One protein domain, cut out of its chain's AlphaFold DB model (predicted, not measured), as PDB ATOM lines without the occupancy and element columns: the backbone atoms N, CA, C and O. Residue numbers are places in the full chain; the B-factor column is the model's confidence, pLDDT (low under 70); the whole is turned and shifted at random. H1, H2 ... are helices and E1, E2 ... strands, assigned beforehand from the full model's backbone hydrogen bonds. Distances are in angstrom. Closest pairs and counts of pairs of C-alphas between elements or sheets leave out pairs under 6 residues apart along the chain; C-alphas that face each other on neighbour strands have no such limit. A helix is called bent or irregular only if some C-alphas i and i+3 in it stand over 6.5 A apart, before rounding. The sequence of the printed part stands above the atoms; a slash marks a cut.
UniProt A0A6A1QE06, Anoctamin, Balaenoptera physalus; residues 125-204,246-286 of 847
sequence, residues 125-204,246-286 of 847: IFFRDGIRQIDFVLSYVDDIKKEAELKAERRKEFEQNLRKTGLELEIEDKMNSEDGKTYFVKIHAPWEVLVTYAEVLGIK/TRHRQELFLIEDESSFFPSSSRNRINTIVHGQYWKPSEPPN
ATOM      1  N   ILE A 125      67.669 -83.856 -16.434       67.56
ATOM      2  CA  ILE A 125      66.333 -83.348 -16.811       67.56
ATOM      3  C   ILE A 125      65.748 -84.112 -18.026       67.56
ATOM      4  O   ILE A 125      64.632 -83.864 -18.480       67.56
ATOM      5  N   PHE A 126      66.486 -85.100 -18.526       74.50
ATOM      6  CA  PHE A 126      66.031 -86.062 -19.520       74.50
ATOM      7  C   PHE A 126      65.706 -87.410 -18.857       74.50
ATOM      8  O   PHE A 126      66.128 -87.688 -17.731       74.50
ATOM      9  N   PHE A 127      64.952 -88.244 -19.567       78.94
ATOM     10  CA  PHE A 127      64.749 -89.662 -19.264       78.94
ATOM     11  C   PHE A 127      66.099 -90.410 -19.291       78.94
ATOM     12  O   PHE A 127      67.120 -89.857 -19.709       78.94
ATOM     13  N   ARG A 128      66.132 -91.684 -18.876       76.88
ATOM     14  CA  ARG A 128      67.377 -92.491 -18.827       76.88
ATOM     15  C   ARG A 128      68.077 -92.668 -20.184       76.88
ATOM     16  O   ARG A 128      69.239 -93.053 -20.214       76.88
ATOM     17  N   ASP A 129      67.382 -92.386 -21.284       75.75
ATOM     18  CA  ASP A 129      67.934 -92.336 -22.645       75.75
ATOM     19  C   ASP A 129      68.737 -91.060 -22.965       75.75
ATOM     20  O   ASP A 129      69.487 -91.050 -23.938       75.75
ATOM     21  N   GLY A 130      68.604 -89.990 -22.172       70.56
ATOM     22  CA  GLY A 130      69.245 -88.697 -22.430       70.56
ATOM     23  C   GLY A 130      68.628 -87.879 -23.574       70.56
ATOM     24  O   GLY A 130      69.180 -86.837 -23.922       70.56
ATOM     25  N   ILE A 131      67.507 -88.325 -24.150       74.31
ATOM     26  CA  ILE A 131      66.863 -87.751 -25.343       74.31
ATOM     27  C   ILE A 131      65.522 -87.098 -24.982       74.31
ATOM     28  O   ILE A 131      65.262 -85.959 -25.369       74.31
ATOM     29  N   ARG A 132      64.654 -87.791 -24.231       77.44
ATOM     30  CA  ARG A 132      63.294 -87.303 -23.926       77.44
ATOM     31  C   ARG A 132      63.293 -86.381 -22.712       77.44
ATOM     32  O   ARG A 132      63.729 -86.775 -21.634       77.44
ATOM     33  N   GLN A 133      62.801 -85.150 -22.864       75.56
ATOM     34  CA  GLN A 133      62.765 -84.165 -21.778       75.56
ATOM     35  C   GLN A 133      61.656 -84.476 -20.757       75.56
ATOM     36  O   GLN A 133      60.508 -84.719 -21.129       75.56
ATOM     37  N   ILE A 134      61.977 -84.390 -19.463       75.56
ATOM     38  CA  ILE A 134      61.000 -84.467 -18.371       75.56
ATOM     39  C   ILE A 134      60.234 -83.138 -18.286       75.56
ATOM     40  O   ILE A 134      60.730 -82.156 -17.730       75.56
ATOM     41  N   ASP A 135      59.003 -83.109 -18.791       72.88
ATOM     42  CA  ASP A 135      58.117 -81.946 -18.650       72.88
ATOM     43  C   ASP A 135      57.483 -81.897 -17.250       72.88
ATOM     44  O   ASP A 135      57.404 -80.848 -16.602       72.88
ATOM     45  N   PHE A 136      57.024 -83.057 -16.771       73.50
ATOM     46  CA  PHE A 136      56.252 -83.197 -15.537       73.50
ATOM     47  C   PHE A 136      56.739 -84.386 -14.711       73.50
ATOM     48  O   PHE A 136      57.228 -85.374 -15.257       73.50
ATOM     49  N   VAL A 137      56.544 -84.319 -13.395       74.25
ATOM     50  CA  VAL A 137      56.780 -85.447 -12.489       74.25
ATOM     51  C   VAL A 137      55.567 -85.613 -11.583       74.25
ATOM     52  O   VAL A 137      55.177 -84.690 -10.866       74.25
ATOM     53  N   LEU A 138      54.967 -86.799 -11.594       77.44
ATOM     54  CA  LEU A 138      54.054 -87.248 -10.545       77.44
ATOM     55  C   LEU A 138      54.858 -87.982  -9.469       77.44
ATOM     56  O   LEU A 138      55.941 -88.497  -9.732       77.44
ATOM     57  N   SER A 139      54.324 -88.072  -8.256       79.94
ATOM     58  CA  SER A 139      54.876 -88.983  -7.251       79.94
ATOM     59  C   SER A 139      53.780 -89.599  -6.413       79.94
ATOM     60  O   SER A 139      52.806 -88.909  -6.098       79.94
ATOM     61  N   TYR A 140      53.998 -90.820  -5.953       77.81
ATOM     62  CA  TYR A 140      53.110 -91.485  -5.013       77.81
ATOM     63  C   TYR A 140      53.904 -92.293  -3.985       77.81
ATOM     64  O   TYR A 140      55.086 -92.582  -4.163       77.81
ATOM     65  N   VAL A 141      53.216 -92.663  -2.912       80.00
ATOM     66  CA  VAL A 141      53.645 -93.669  -1.938       80.00
ATOM     67  C   VAL A 141      52.656 -94.839  -2.045       80.00
ATOM     68  O   VAL A 141      51.536 -94.662  -2.542       80.00
ATOM     69  N   ASP A 142      53.078 -96.038  -1.654       74.06
ATOM     70  CA  ASP A 142      52.187 -97.194  -1.535       74.06
ATOM     71  C   ASP A 142      51.712 -97.348  -0.086       74.06
ATOM     72  O   ASP A 142      52.523 -97.399   0.843       74.06
ATOM     73  N   ASP A 143      50.394 -97.430   0.094       70.69
ATOM     74  CA  ASP A 143      49.751 -97.549   1.404       70.69
ATOM     75  C   ASP A 143      49.831 -98.976   1.968       70.69
ATOM     76  O   ASP A 143      50.050 -99.958   1.253       70.69
ATOM     77  N   ILE A 144      49.604 -99.127   3.275       65.94
ATOM     78  CA  ILE A 144      49.726-100.426   3.942       65.94
ATOM     79  C   ILE A 144      48.427-101.244   3.810       65.94
ATOM     80  O   ILE A 144      47.416-101.002   4.469       65.94
ATOM     81  N   LYS A 145      48.518-102.315   3.014       64.00
ATOM     82  CA  LYS A 145      47.583-103.453   2.918       64.00
ATOM     83  C   LYS A 145      46.238-103.178   2.228       64.00
ATOM     84  O   LYS A 145      46.102-103.575   1.079       64.00
ATOM     85  N   LYS A 146      45.225-102.595   2.886       60.59
ATOM     86  CA  LYS A 146      43.819-102.819   2.450       60.59
ATOM     87  C   LYS A 146      43.251-101.835   1.419       60.59
ATOM     88  O   LYS A 146      42.475-102.248   0.568       60.59
ATOM     89  N   GLU A 147      43.648-100.562   1.444       60.72
ATOM     90  CA  GLU A 147      43.297 -99.616   0.363       60.72
ATOM     91  C   GLU A 147      44.277 -99.662  -0.818       60.72
ATOM     92  O   GLU A 147      43.984 -99.139  -1.896       60.72
ATOM     93  N   ALA A 148      45.450-100.269  -0.611       64.44
ATOM     94  CA  ALA A 148      46.572-100.240  -1.539       64.44
ATOM     95  C   ALA A 148      46.212-100.828  -2.910       64.44
ATOM     96  O   ALA A 148      46.543-100.235  -3.932       64.44
ATOM     97  N   GLU A 149      45.479-101.942  -2.939       75.38
ATOM     98  CA  GLU A 149      45.083-102.635  -4.171       75.38
ATOM     99  C   GLU A 149      44.137-101.769  -5.020       75.38
ATOM    100  O   GLU A 149      44.445-101.462  -6.169       75.38
ATOM    101  N   LEU A 150      43.053-101.251  -4.431       70.06
ATOM    102  CA  LEU A 150      42.066-100.414  -5.133       70.06
ATOM    103  C   LEU A 150      42.595 -98.996  -5.458       70.06
ATOM    104  O   LEU A 150      42.076 -98.305  -6.342       70.06
ATOM    105  N   LYS A 151      43.650 -98.533  -4.778       73.00
ATOM    106  CA  LYS A 151      44.434 -97.359  -5.203       73.00
ATOM    107  C   LYS A 151      45.389 -97.708  -6.354       73.00
ATOM    108  O   LYS A 151      45.479 -96.925  -7.295       73.00
ATOM    109  N   ALA A 152      46.035 -98.875  -6.339       77.31
ATOM    110  CA  ALA A 152      46.946 -99.333  -7.390       77.31
ATOM    111  C   ALA A 152      46.232 -99.694  -8.706       77.31
ATOM    112  O   ALA A 152      46.781 -99.434  -9.775       77.31
ATOM    113  N   GLU A 153      45.011-100.231  -8.668       77.19
ATOM    114  CA  GLU A 153      44.199-100.444  -9.878       77.19
ATOM    115  C   GLU A 153      43.825 -99.115 -10.540       77.19
ATOM    116  O   GLU A 153      44.112 -98.920 -11.721       77.19
ATOM    117  N   ARG A 154      43.307 -98.151  -9.766       74.81
ATOM    118  CA  ARG A 154      43.047 -96.785 -10.258       74.81
ATOM    119  C   ARG A 154      44.322 -96.100 -10.765       74.81
ATOM    120  O   ARG A 154      44.261 -95.370 -11.749       74.81
ATOM    121  N   ARG A 155      45.482 -96.366 -10.147       77.38
ATOM    122  CA  ARG A 155      46.799 -95.895 -10.616       77.38
ATOM    123  C   ARG A 155      47.145 -96.474 -11.995       77.38
ATOM    124  O   ARG A 155      47.456 -95.716 -12.908       77.38
ATOM    125  N   LYS A 156      47.005 -97.794 -12.176       82.25
ATOM    126  CA  LYS A 156      47.228 -98.479 -13.463       82.25
ATOM    127  C   LYS A 156      46.265 -97.996 -14.547       82.25
ATOM    128  O   LYS A 156      46.693 -97.787 -15.678       82.25
ATOM    129  N   GLU A 157      44.989 -97.790 -14.224       80.00
ATOM    130  CA  GLU A 157      44.005 -97.235 -15.163       80.00
ATOM    131  C   GLU A 157      44.407 -95.818 -15.614       80.00
ATOM    132  O   GLU A 157      44.415 -95.515 -16.806       80.00
ATOM    133  N   PHE A 158      44.813 -94.970 -14.667       79.88
ATOM    134  CA  PHE A 158      45.274 -93.602 -14.904       79.88
ATOM    135  C   PHE A 158      46.550 -93.549 -15.767       79.88
ATOM    136  O   PHE A 158      46.593 -92.815 -16.756       79.88
ATOM    137  N   GLU A 159      47.550 -94.385 -15.474       80.88
ATOM    138  CA  GLU A 159      48.777 -94.536 -16.277       80.88
ATOM    139  C   GLU A 159      48.500 -95.090 -17.684       80.88
ATOM    140  O   GLU A 159      49.093 -94.638 -18.667       80.88
ATOM    141  N   GLN A 160      47.564 -96.034 -17.822       82.31
ATOM    142  CA  GLN A 160      47.110 -96.504 -19.131       82.31
ATOM    143  C   GLN A 160      46.381 -95.405 -19.905       82.31
ATOM    144  O   GLN A 160      46.574 -95.289 -21.112       82.31
ATOM    145  N   ASN A 161      45.551 -94.595 -19.246       82.12
ATOM    146  CA  ASN A 161      44.825 -93.504 -19.891       82.12
ATOM    147  C   ASN A 161      45.778 -92.385 -20.350       82.12
ATOM    148  O   ASN A 161      45.623 -91.897 -21.467       82.12
ATOM    149  N   LEU A 162      46.829 -92.083 -19.582       80.69
ATOM    150  CA  LEU A 162      47.947 -91.232 -20.015       80.69
ATOM    151  C   LEU A 162      48.614 -91.750 -21.301       80.69
ATOM    152  O   LEU A 162      48.743 -91.009 -22.280       80.69
ATOM    153  N   ARG A 163      48.962 -93.043 -21.343       83.88
ATOM    154  CA  ARG A 163      49.549 -93.671 -22.541       83.88
ATOM    155  C   ARG A 163      48.581 -93.673 -23.732       83.88
ATOM    156  O   ARG A 163      49.008 -93.421 -24.853       83.88
ATOM    157  N   LYS A 164      47.271 -93.860 -23.506       81.19
ATOM    158  CA  LYS A 164      46.221 -93.719 -24.544       81.19
ATOM    159  C   LYS A 164      46.102 -92.285 -25.076       81.19
ATOM    160  O   LYS A 164      45.765 -92.117 -26.241       81.19
ATOM    161  N   THR A 165      46.396 -91.259 -24.268       76.06
ATOM    162  CA  THR A 165      46.486 -89.857 -24.736       76.06
ATOM    163  C   THR A 165      47.794 -89.520 -25.466       76.06
ATOM    164  O   THR A 165      47.991 -88.368 -25.843       76.06
ATOM    165  N   GLY A 166      48.684 -90.497 -25.680       82.38
ATOM    166  CA  GLY A 166      49.960 -90.308 -26.375       82.38
ATOM    167  C   GLY A 166      51.087 -89.739 -25.509       82.38
ATOM    168  O   GLY A 166      52.114 -89.350 -26.053       82.38
ATOM    169  N   LEU A 167      50.918 -89.670 -24.182       84.44
ATOM    170  CA  LEU A 167      51.977 -89.232 -23.269       84.44
ATOM    171  C   LEU A 167      52.894 -90.393 -22.872       84.44
ATOM    172  O   LEU A 167      52.440 -91.504 -22.580       84.44
ATOM    173  N   GLU A 168      54.192 -90.111 -22.817       86.31
ATOM    174  CA  GLU A 168      55.228 -91.091 -22.498       86.31
ATOM    175  C   GLU A 168      55.609 -91.026 -21.015       86.31
ATOM    176  O   GLU A 168      55.770 -89.944 -20.450       86.31
ATOM    177  N   LEU A 169      55.746 -92.197 -20.378       85.88
ATOM    178  CA  LEU A 169      55.931 -92.336 -18.929       85.88
ATOM    179  C   LEU A 169      57.160 -93.193 -18.595       85.88
ATOM    180  O   LEU A 169      57.194 -94.372 -18.962       85.88
ATOM    181  N   GLU A 170      58.102 -92.645 -17.825       85.81
ATOM    182  CA  GLU A 170      59.169 -93.399 -17.144       85.81
ATOM    183  C   GLU A 170      58.881 -93.419 -15.635       85.81
ATOM    184  O   GLU A 170      58.604 -92.381 -15.038       85.81
ATOM    185  N   ILE A 171      58.939 -94.601 -15.015       84.19
ATOM    186  CA  ILE A 171      58.735 -94.783 -13.571       84.19
ATOM    187  C   ILE A 171      60.092 -95.040 -12.917       84.19
ATOM    188  O   ILE A 171      60.873 -95.864 -13.394       84.19
ATOM    189  N   GLU A 172      60.362 -94.358 -11.808       82.31
ATOM    190  CA  GLU A 172      61.513 -94.612 -10.949       82.31
ATOM    191  C   GLU A 172      61.098 -95.302  -9.655       82.31
ATOM    192  O   GLU A 172      60.172 -94.876  -8.958       82.31
ATOM    193  N   ASP A 173      61.822 -96.372  -9.332       78.94
ATOM    194  CA  ASP A 173      61.632 -97.146  -8.117       78.94
ATOM    195  C   ASP A 173      61.937 -96.331  -6.862       78.94
ATOM    196  O   ASP A 173      62.925 -95.597  -6.788       78.94
ATOM    197  N   LYS A 174      61.142 -96.570  -5.816       77.06
ATOM    198  CA  LYS A 174      61.314 -95.990  -4.475       77.06
ATOM    199  C   LYS A 174      62.718 -96.128  -3.873       77.06
ATOM    200  O   LYS A 174      63.082 -95.322  -3.025       77.06
ATOM    201  N   MET A 175      63.517 -97.094  -4.335       73.12
ATOM    202  CA  MET A 175      64.917 -97.284  -3.927       73.12
ATOM    203  C   MET A 175      65.834 -96.113  -4.323       73.12
ATOM    204  O   MET A 175      66.885 -95.938  -3.713       73.12
ATOM    205  N   ASN A 176      65.438 -95.309  -5.316       71.75
ATOM    206  CA  ASN A 176      66.183 -94.131  -5.769       71.75
ATOM    207  C   ASN A 176      65.776 -92.841  -5.027       71.75
ATOM    208  O   ASN A 176      66.419 -91.808  -5.200       71.75
ATOM    209  N   SER A 177      64.710 -92.882  -4.220       69.62
ATOM    210  CA  SER A 177      64.232 -91.753  -3.415       69.62
ATOM    211  C   SER A 177      65.002 -91.649  -2.099       69.62
ATOM    212  O   SER A 177      65.250 -92.664  -1.453       69.62
ATOM    213  N   GLU A 178      65.296 -90.425  -1.647       71.50
ATOM    214  CA  GLU A 178      65.886 -90.172  -0.320       71.50
ATOM    215  C   GLU A 178      65.037 -90.757   0.828       71.50
ATOM    216  O   GLU A 178      65.585 -91.212   1.829       71.50
ATOM    217  N   ASP A 179      63.707 -90.829   0.659       68.06
ATOM    218  CA  ASP A 179      62.779 -91.426   1.633       68.06
ATOM    219  C   ASP A 179      62.772 -92.970   1.618       68.06
ATOM    220  O   ASP A 179      62.143 -93.593   2.478       68.06
ATOM    221  N   GLY A 180      63.326 -93.602   0.574       74.50
ATOM    222  CA  GLY A 180      63.195 -95.040   0.283       74.50
ATOM    223  C   GLY A 180      61.766 -95.529  -0.033       74.50
ATOM    224  O   GLY A 180      61.541 -96.729  -0.202       74.50
ATOM    225  N   LYS A 181      60.778 -94.621  -0.071       75.94
ATOM    226  CA  LYS A 181      59.329 -94.928  -0.114       75.94
ATOM    227  C   LYS A 181      58.581 -94.308  -1.294       75.94
ATOM    228  O   LYS A 181      57.561 -94.855  -1.710       75.94
ATOM    229  N   THR A 182      59.059 -93.177  -1.807       79.06
ATOM    230  CA  THR A 182      58.361 -92.380  -2.823       79.06
ATOM    231  C   THR A 182      58.742 -92.846  -4.227       79.06
ATOM    232  O   THR A 182      59.913 -92.809  -4.592       79.06
ATOM    233  N   TYR A 183      57.757 -93.233  -5.035       80.31
ATOM    234  CA  TYR A 183      57.933 -93.448  -6.473       80.31
ATOM    235  C   TYR A 183      57.789 -92.125  -7.222       80.31
ATOM    236  O   TYR A 183      56.944 -91.297  -6.858       80.31
ATOM    237  N   PHE A 184      58.547 -91.953  -8.304       82.06
ATOM    238  CA  PHE A 184      58.433 -90.803  -9.202       82.06
ATOM    239  C   PHE A 184      58.080 -91.276 -10.613       82.06
ATOM    240  O   PHE A 184      58.703 -92.195 -11.134       82.06
ATOM    241  N   VAL A 185      57.081 -90.650 -11.237       82.00
ATOM    242  CA  VAL A 185      56.690 -90.924 -12.627       82.00
ATOM    243  C   VAL A 185      56.977 -89.680 -13.453       82.00
ATOM    244  O   VAL A 185      56.280 -88.670 -13.328       82.00
ATOM    245  N   LYS A 186      58.025 -89.749 -14.269       84.12
ATOM    246  CA  LYS A 186      58.404 -88.728 -15.246       84.12
ATOM    247  C   LYS A 186      57.448 -88.808 -16.434       84.12
ATOM    248  O   LYS A 186      57.155 -89.903 -16.914       84.12
ATOM    249  N   ILE A 187      56.992 -87.657 -16.916       82.44
ATOM    250  CA  ILE A 187      56.117 -87.535 -18.085       82.44
ATOM    251  C   ILE A 187      56.812 -86.684 -19.145       82.44
ATOM    252  O   ILE A 187      57.292 -85.587 -18.842       82.44
ATOM    253  N   HIS A 188      56.805 -87.183 -20.376       84.50
ATOM    254  CA  HIS A 188      57.215 -86.471 -21.580       84.50
ATOM    255  C   HIS A 188      56.026 -86.363 -22.546       84.50
ATOM    256  O   HIS A 188      55.294 -87.340 -22.746       84.50
ATOM    257  N   ALA A 189      55.826 -85.187 -23.143       83.44
ATOM    258  CA  ALA A 189      54.885 -85.001 -24.242       83.44
ATOM    259  C   ALA A 189      55.621 -84.995 -25.594       83.44
ATOM    260  O   ALA A 189      56.335 -84.029 -25.880       83.44
ATOM    261  N   PRO A 190      55.433 -86.021 -26.446       87.12
ATOM    262  CA  PRO A 190      56.048 -86.044 -27.767       87.12
ATOM    263  C   PRO A 190      55.456 -84.958 -28.677       87.12
ATOM    264  O   PRO A 190      54.342 -84.463 -28.462       87.12
ATOM    265  N   TRP A 191      56.203 -84.603 -29.726       85.81
ATOM    266  CA  TRP A 191      55.898 -83.499 -30.647       85.81
ATOM    267  C   TRP A 191      54.448 -83.488 -31.156       85.81
ATOM    268  O   TRP A 191      53.773 -82.467 -31.080       85.81
ATOM    269  N   GLU A 192      53.931 -84.643 -31.576       85.81
ATOM    270  CA  GLU A 192      52.554 -84.829 -32.057       85.81
ATOM    271  C   GLU A 192      51.470 -84.386 -31.055       85.81
ATOM    272  O   GLU A 192      50.466 -83.764 -31.428       85.81
ATOM    273  N   VAL A 193      51.691 -84.650 -29.765       84.06
ATOM    274  CA  VAL A 193      50.798 -84.227 -28.678       84.06
ATOM    275  C   VAL A 193      50.931 -82.721 -28.451       84.06
ATOM    276  O   VAL A 193      49.919 -82.020 -28.377       84.06
ATOM    277  N   LEU A 194      52.164 -82.201 -28.414       84.50
ATOM    278  CA  LEU A 194      52.432 -80.769 -28.246       84.50
ATOM    279  C   LEU A 194      51.800 -79.926 -29.362       84.50
ATOM    280  O   LEU A 194      51.102 -78.962 -29.060       84.50
ATOM    281  N   VAL A 195      51.981 -80.316 -30.629       86.62
ATOM    282  CA  VAL A 195      51.384 -79.687 -31.824       86.62
ATOM    283  C   VAL A 195      49.861 -79.637 -31.714       86.62
ATOM    284  O   VAL A 195      49.259 -78.572 -31.874       86.62
ATOM    285  N   THR A 196      49.238 -80.769 -31.382       83.56
ATOM    286  CA  THR A 196      47.776 -80.903 -31.328       83.56
ATOM    287  C   THR A 196      47.166 -80.037 -30.222       83.56
ATOM    288  O   THR A 196      46.219 -79.287 -30.469       83.56
ATOM    289  N   TYR A 197      47.731 -80.053 -29.011       82.38
ATOM    290  CA  TYR A 197      47.252 -79.187 -27.929       82.38
ATOM    291  C   TYR A 197      47.661 -77.714 -28.109       82.38
ATOM    292  O   TYR A 197      46.935 -76.831 -27.651       82.38
ATOM    293  N   ALA A 198      48.765 -77.401 -28.797       85.06
ATOM    294  CA  ALA A 198      49.156 -76.019 -29.090       85.06
ATOM    295  C   ALA A 198      48.162 -75.307 -30.020       85.06
ATOM    296  O   ALA A 198      47.882 -74.123 -29.813       85.06
ATOM    297  N   GLU A 199      47.597 -76.028 -30.993       85.00
ATOM    298  CA  GLU A 199      46.519 -75.534 -31.856       85.00
ATOM    299  C   GLU A 199      45.227 -75.282 -31.061       85.00
ATOM    300  O   GLU A 199      44.695 -74.169 -31.096       85.00
ATOM    301  N   VAL A 200      44.778 -76.265 -30.265       82.00
ATOM    302  CA  VAL A 200      43.582 -76.153 -29.400       82.00
ATOM    303  C   VAL A 200      43.692 -74.988 -28.406       82.00
ATOM    304  O   VAL A 200      42.703 -74.316 -28.117       82.00
ATOM    305  N   LEU A 201      44.896 -74.718 -27.895       76.62
ATOM    306  CA  LEU A 201      45.172 -73.624 -26.956       76.62
ATOM    307  C   LEU A 201      45.491 -72.284 -27.638       76.62
ATOM    308  O   LEU A 201      45.806 -71.312 -26.942       76.62
ATOM    309  N   GLY A 202      45.448 -72.222 -28.971       81.81
ATOM    310  CA  GLY A 202      45.728 -71.016 -29.747       81.81
ATOM    311  C   GLY A 202      47.095 -70.394 -29.444       81.81
ATOM    312  O   GLY A 202      47.215 -69.167 -29.357       81.81
ATOM    313  N   ILE A 203      48.123 -71.217 -29.208       81.50
ATOM    314  CA  ILE A 203      49.444 -70.720 -28.805       81.50
ATOM    315  C   ILE A 203      50.042 -69.901 -29.953       81.50
ATOM    316  O   ILE A 203      50.134 -70.371 -31.081       81.50
ATOM    317  N   LYS A 204      50.460 -68.665 -29.663       83.88
ATOM    318  CA  LYS A 204      51.196 -67.839 -30.620       83.88
ATOM    319  C   LYS A 204      52.658 -68.291 -30.711       83.88
ATOM    320  O   LYS A 204      53.328 -68.307 -29.682       83.88
ATOM    321  N   THR A 246      48.920 -73.523 -36.019       83.94
ATOM    322  CA  THR A 246      47.909 -74.403 -36.623       83.94
ATOM    323  C   THR A 246      48.601 -75.438 -37.504       83.94
ATOM    324  O   THR A 246      49.405 -75.075 -38.366       83.94
ATOM    325  N   ARG A 247      48.273 -76.718 -37.329       82.25
ATOM    326  CA  ARG A 247      48.963 -77.871 -37.924       82.25
ATOM    327  C   ARG A 247      49.017 -77.828 -39.456       82.25
ATOM    328  O   ARG A 247      50.050 -78.122 -40.041       82.25
ATOM    329  N   HIS A 248      47.947 -77.368 -40.110       81.31
ATOM    330  CA  HIS A 248      47.892 -77.222 -41.577       81.31
ATOM    331  C   HIS A 248      48.858 -76.163 -42.159       81.31
ATOM    332  O   HIS A 248      49.073 -76.132 -43.372       81.31
ATOM    333  N   ARG A 249      49.446 -75.310 -41.307       83.44
ATOM    334  CA  ARG A 249      50.436 -74.274 -41.649       83.44
ATOM    335  C   ARG A 249      51.731 -74.436 -40.841       83.44
ATOM    336  O   ARG A 249      52.397 -73.446 -40.568       83.44
ATOM    337  N   GLN A 250      52.105 -75.654 -40.437       80.75
ATOM    338  CA  GLN A 250      53.334 -75.892 -39.659       80.75
ATOM    339  C   GLN A 250      54.594 -75.333 -40.358       80.75
ATOM    340  O   GLN A 250      55.434 -74.722 -39.705       80.75
ATOM    341  N   GLU A 251      54.654 -75.441 -41.688       81.81
ATOM    342  CA  GLU A 251      55.693 -74.890 -42.582       81.81
ATOM    343  C   GLU A 251      55.845 -73.351 -42.522       81.81
ATOM    344  O   GLU A 251      56.820 -72.809 -43.032       81.81
ATOM    345  N   LEU A 252      54.881 -72.634 -41.930       84.56
ATOM    346  CA  LEU A 252      54.896 -71.173 -41.784       84.56
ATOM    347  C   LEU A 252      55.747 -70.698 -40.594       84.56
ATOM    348  O   LEU A 252      56.056 -69.512 -40.499       84.56
ATOM    349  N   PHE A 253      56.070 -71.587 -39.653       85.38
ATOM    350  CA  PHE A 253      56.720 -71.233 -38.389       85.38
ATOM    351  C   PHE A 253      58.223 -71.526 -38.418       85.38
ATOM    352  O   PHE A 253      58.674 -72.467 -39.066       85.38
ATOM    353  N   LEU A 254      59.003 -70.732 -37.679       82.00
ATOM    354  CA  LEU A 254      60.449 -70.936 -37.546       82.00
ATOM    355  C   LEU A 254      60.735 -72.120 -36.616       82.00
ATOM    356  O   LEU A 254      60.878 -71.949 -35.405       82.00
ATOM    357  N   ILE A 255      60.794 -73.319 -37.190       81.81
ATOM    358  CA  ILE A 255      61.169 -74.556 -36.501       81.81
ATOM    359  C   ILE A 255      62.617 -74.882 -36.888       81.81
ATOM    360  O   ILE A 255      62.866 -75.534 -37.898       81.81
ATOM    361  N   GLU A 256      63.576 -74.390 -36.100       74.88
ATOM    362  CA  GLU A 256      64.993 -74.777 -36.223       74.88
ATOM    363  C   GLU A 256      65.246 -76.163 -35.606       74.88
ATOM    364  O   GLU A 256      66.018 -76.956 -36.140       74.88
ATOM    365  N   ASP A 257      64.562 -76.461 -34.498       74.62
ATOM    366  CA  ASP A 257      64.603 -77.735 -33.780       74.62
ATOM    367  C   ASP A 257      63.283 -77.955 -33.011       74.62
ATOM    368  O   ASP A 257      62.813 -77.086 -32.270       74.62
ATOM    369  N   GLU A 258      62.689 -79.142 -33.154       77.62
ATOM    370  CA  GLU A 258      61.456 -79.547 -32.462       77.62
ATOM    371  C   GLU A 258      61.631 -79.623 -30.933       77.62
ATOM    372  O   GLU A 258      60.683 -79.381 -30.172       77.62
ATOM    373  N   SER A 259      62.848 -79.921 -30.460       67.31
ATOM    374  CA  SER A 259      63.156 -80.047 -29.033       67.31
ATOM    375  C   SER A 259      63.125 -78.697 -28.304       67.31
ATOM    376  O   SER A 259      62.730 -78.660 -27.139       67.31
ATOM    377  N   SER A 260      63.418 -77.585 -28.982       70.62
ATOM    378  CA  SER A 260      63.492 -76.238 -28.395       70.62
ATOM    379  C   SER A 260      62.380 -75.278 -28.840       70.62
ATOM    380  O   SER A 260      62.100 -74.319 -28.116       70.62
ATOM    381  N   PHE A 261      61.682 -75.551 -29.952       79.75
ATOM    382  CA  PHE A 261      60.628 -74.682 -30.505       79.75
ATOM    383  C   PHE A 261      59.534 -74.286 -29.498       79.75
ATOM    384  O   PHE A 261      59.093 -73.138 -29.493       79.75
ATOM    385  N   PHE A 262      59.093 -75.205 -28.629       78.62
ATOM    386  CA  PHE A 262      58.130 -74.905 -27.562       78.62
ATOM    387  C   PHE A 262      58.848 -74.605 -26.232       78.62
ATOM    388  O   PHE A 262      59.370 -75.536 -25.615       78.62
ATOM    389  N   PRO A 263      58.808 -73.361 -25.706       71.81
ATOM    390  CA  PRO A 263      59.434 -73.038 -24.425       71.81
ATOM    391  C   PRO A 263      58.867 -73.869 -23.272       71.81
ATOM    392  O   PRO A 263      57.658 -74.118 -23.216       71.81
ATOM    393  N   SER A 264      59.706 -74.205 -22.289       67.81
ATOM    394  CA  SER A 264      59.355 -75.030 -21.119       67.81
ATOM    395  C   SER A 264      58.109 -74.543 -20.358       67.81
ATOM    396  O   SER A 264      57.341 -75.339 -19.826       67.81
ATOM    397  N   SER A 265      57.849 -73.232 -20.320       65.00
ATOM    398  CA  SER A 265      56.631 -72.664 -19.723       65.00
ATOM    399  C   SER A 265      55.361 -72.917 -20.555       65.00
ATOM    400  O   SER A 265      54.275 -73.056 -19.987       65.00
ATOM    401  N   SER A 266      55.471 -73.043 -21.880       71.44
ATOM    402  CA  SER A 266      54.371 -73.483 -22.748       71.44
ATOM    403  C   SER A 266      54.197 -75.005 -22.752       71.44
ATOM    404  O   SER A 266      53.046 -75.431 -22.677       71.44
ATOM    405  N   ARG A 267      55.274 -75.814 -22.730       72.44
ATOM    406  CA  ARG A 267      55.171 -77.279 -22.527       72.44
ATOM    407  C   ARG A 267      54.471 -77.615 -21.212       72.44
ATOM    408  O   ARG A 267      53.453 -78.301 -21.219       72.44
ATOM    409  N   ASN A 268      54.904 -77.013 -20.100       67.94
ATOM    410  CA  ASN A 268      54.245 -77.201 -18.805       67.94
ATOM    411  C   ASN A 268      52.751 -76.826 -18.852       67.94
ATOM    412  O   ASN A 268      51.934 -77.527 -18.258       67.94
ATOM    413  N   ARG A 269      52.364 -75.758 -19.570       68.00
ATOM    414  CA  ARG A 269      50.949 -75.368 -19.729       68.00
ATOM    415  C   ARG A 269      50.152 -76.376 -20.566       68.00
ATOM    416  O   ARG A 269      49.025 -76.672 -20.185       68.00
ATOM    417  N   ILE A 270      50.718 -76.895 -21.659       69.81
ATOM    418  CA  ILE A 270      50.097 -77.948 -22.481       69.81
ATOM    419  C   ILE A 270      49.848 -79.191 -21.620       69.81
ATOM    420  O   ILE A 270      48.707 -79.629 -21.479       69.81
ATOM    421  N   ASN A 271      50.885 -79.693 -20.951       56.47
ATOM    422  CA  ASN A 271      50.813 -80.953 -20.208       56.47
ATOM    423  C   ASN A 271      49.921 -80.844 -18.958       56.47
ATOM    424  O   ASN A 271      49.280 -81.819 -18.575       56.47
ATOM    425  N   THR A 272      49.784 -79.643 -18.375       51.91
ATOM    426  CA  THR A 272      48.802 -79.380 -17.303       51.91
ATOM    427  C   THR A 272      47.358 -79.610 -17.765       51.91
ATOM    428  O   THR A 272      46.509 -79.923 -16.942       51.91
ATOM    429  N   ILE A 273      47.048 -79.449 -19.054       51.69
ATOM    430  CA  ILE A 273      45.668 -79.518 -19.568       51.69
ATOM    431  C   ILE A 273      45.257 -80.951 -19.944       51.69
ATOM    432  O   ILE A 273      44.067 -81.256 -19.978       51.69
ATOM    433  N   VAL A 274      46.221 -81.868 -20.080       52.84
ATOM    434  CA  VAL A 274      45.966 -83.321 -20.167       52.84
ATOM    435  C   VAL A 274      45.581 -83.918 -18.793       52.84
ATOM    436  O   VAL A 274      45.213 -85.090 -18.692       52.84
ATOM    437  N   HIS A 275      45.618 -83.126 -17.710       43.28
ATOM    438  CA  HIS A 275      45.359 -83.601 -16.350       43.28
ATOM    439  C   HIS A 275      44.464 -82.702 -15.486       43.28
ATOM    440  O   HIS A 275      44.658 -81.497 -15.350       43.28
ATOM    441  N   GLY A 276      43.537 -83.347 -14.769       39.19
ATOM    442  CA  GLY A 276      42.974 -82.781 -13.545       39.19
ATOM    443  C   GLY A 276      44.081 -82.550 -12.504       39.19
ATOM    444  O   GLY A 276      45.011 -83.341 -12.386       39.19
ATOM    445  N   GLN A 277      43.990 -81.440 -11.774       41.72
ATOM    446  CA  GLN A 277      45.073 -80.856 -10.972       41.72
ATOM    447  C   GLN A 277      45.688 -81.787  -9.900       41.72
ATOM    448  O   GLN A 277      45.134 -81.872  -8.812       41.72
ATOM    449  N   TYR A 278      46.895 -82.330 -10.124       31.00
ATOM    450  CA  TYR A 278      47.868 -82.716  -9.072       31.00
ATOM    451  C   TYR A 278      49.318 -82.583  -9.599       31.00
ATOM    452  O   TYR A 278      49.533 -82.578 -10.807       31.00
ATOM    453  N   TRP A 279      50.316 -82.388  -8.719       33.28
ATOM    454  CA  TRP A 279      51.619 -81.794  -9.100       33.28
ATOM    455  C   TRP A 279      52.832 -82.260  -8.252       33.28
ATOM    456  O   TRP A 279      52.885 -81.935  -7.064       33.28
ATOM    457  N   LYS A 280      53.910 -82.786  -8.869       30.25
ATOM    458  CA  LYS A 280      55.309 -82.830  -8.337       30.25
ATOM    459  C   LYS A 280      56.331 -82.249  -9.372       30.25
ATOM    460  O   LYS A 280      55.888 -81.784 -10.423       30.25
ATOM    461  N   PRO A 281      57.605 -81.960  -9.008       32.94
ATOM    462  CA  PRO A 281      58.409 -80.924  -9.687       32.94
ATOM    463  C   PRO A 281      59.207 -81.398 -10.912       32.94
ATOM    464  O   PRO A 281      59.738 -82.498 -10.900       32.94
ATOM    465  N   SER A 282      59.405 -80.500 -11.881       32.50
ATOM    466  CA  SER A 282      60.454 -80.579 -12.908       32.50
ATOM    467  C   SER A 282      61.441 -79.406 -12.766       32.50
ATOM    468  O   SER A 282      61.035 -78.256 -12.558       32.50
ATOM    469  N   GLU A 283      62.740 -79.698 -12.858       34.81
ATOM    470  CA  GLU A 283      63.817 -78.703 -12.996       34.81
ATOM    471  C   GLU A 283      64.220 -78.568 -14.484       34.81
ATOM    472  O   GLU A 283      63.926 -79.479 -15.254       34.81
ATOM    473  N   PRO A 284      64.832 -77.453 -14.936       36.88
ATOM    474  CA  PRO A 284      65.259 -77.268 -16.331       36.88
ATOM    475  C   PRO A 284      66.751 -77.610 -16.568       36.88
ATOM    476  O   PRO A 284      67.552 -77.487 -15.638       36.88
ATOM    477  N   PRO A 285      67.164 -78.005 -17.795       37.56
ATOM    478  CA  PRO A 285      68.531 -78.450 -18.063       37.56
ATOM    479  C   PRO A 285      69.544 -77.300 -18.136       37.56
ATOM    480  O   PRO A 285      69.204 -76.140 -18.360       37.56
ATOM    481  N   ASN A 286      70.823 -77.653 -18.009       42.56
ATOM    482  CA  ASN A 286      71.961 -76.765 -18.242       42.56
ATOM    483  C   ASN A 286      72.549 -77.040 -19.643       42.56
ATOM    484  O   ASN A 286      72.583 -78.206 -20.034       42.56
TER     485      ASN A 286
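AT A GLANCE: This is residues 125 to 204 and 246 to 286 of the 847 residues of the protein "Anoctamin" of Balaenoptera physalus (UniProt A0A6A1QE06). A narrow sheet of three antiparallel strands, in the order E1 - E3 - E2, makes the middle of an elongated domain; the long helix H1 runs lengthwise past it, only grazing it, and four short helices, H2 to H5, gather loosely toward one end. At the other end residues 144 to 150 stick out. The printed part has 121 residues, mixed in class, ordered E1 H1 E2 E3 H2 H3 H4 H5. It spans 55 by 30 by 21 A and is only just compact, close to loose, with a radius of gyration of the C-alphas of 16.3 A.

HOW THE PARTS SIT: Start at inner strand E3, residues 183 to 188. E1, residues 136 to 140, is antiparallel to it; look for N 138 and O 185, 2.9 A apart. E2, residues 168 to 172, forms a hairpin with E3; N 186 and O 170 are 2.8 A apart. E1, H1 (residues 148 to 164) and E2 form a split strand-helix-strand unit, its same-way strands separated by E3, with a right-handed crossover. H5, residues 264 to 273, only grazes the sheet. It touches H2, residues 191 to 200, at 73 degrees, only just about perpendicular; their closest C-alphas, Tyr 197 and Ile 270, are 6.3 A apart. H2 only just touches H3, residues 247 to 252, with 3 pairs of C-alphas within 8 A, the closest being Val 195 and Arg 247 at 6.8 A. H4, residues 258 to 261, is close but not clearly touching H2, with C-alphas Trp 191 and Glu 258 7.1 A apart. Every O i to N i+4 pair is within hydrogen-bond range in H2, 12 of 13 in H1, 5 of 6 in H5 and 0 of 2 in H3, where 2 of 3 O i to N i+3 pairs are; H4 is too short.

IN THESE COORDINATES: Find C-alpha 136 at (56.252, -83.197, -15.537), where E1 begins; E3 is 16.7 A long. From C-alpha 148 at (46.572, -100.240, -1.539), H1 runs 23.9 A. H3 is irregular: C-alphas 248 and 251 are 8.2 A apart. H5 ends at C-alpha 273, (45.668, -79.518, -19.568).

THE WHOLE: The farthest C-alphas, Lys 145 and Leu 252, are 55.6 A apart. Residues 205 to 245 are not printed; C-alphas 204 and 246 lie 9.5 A apart across this cut. Of the links printed whole, none is long. In this model 30 printed residues have pLDDT under 70, among them 144 to 148 and 268 to 286.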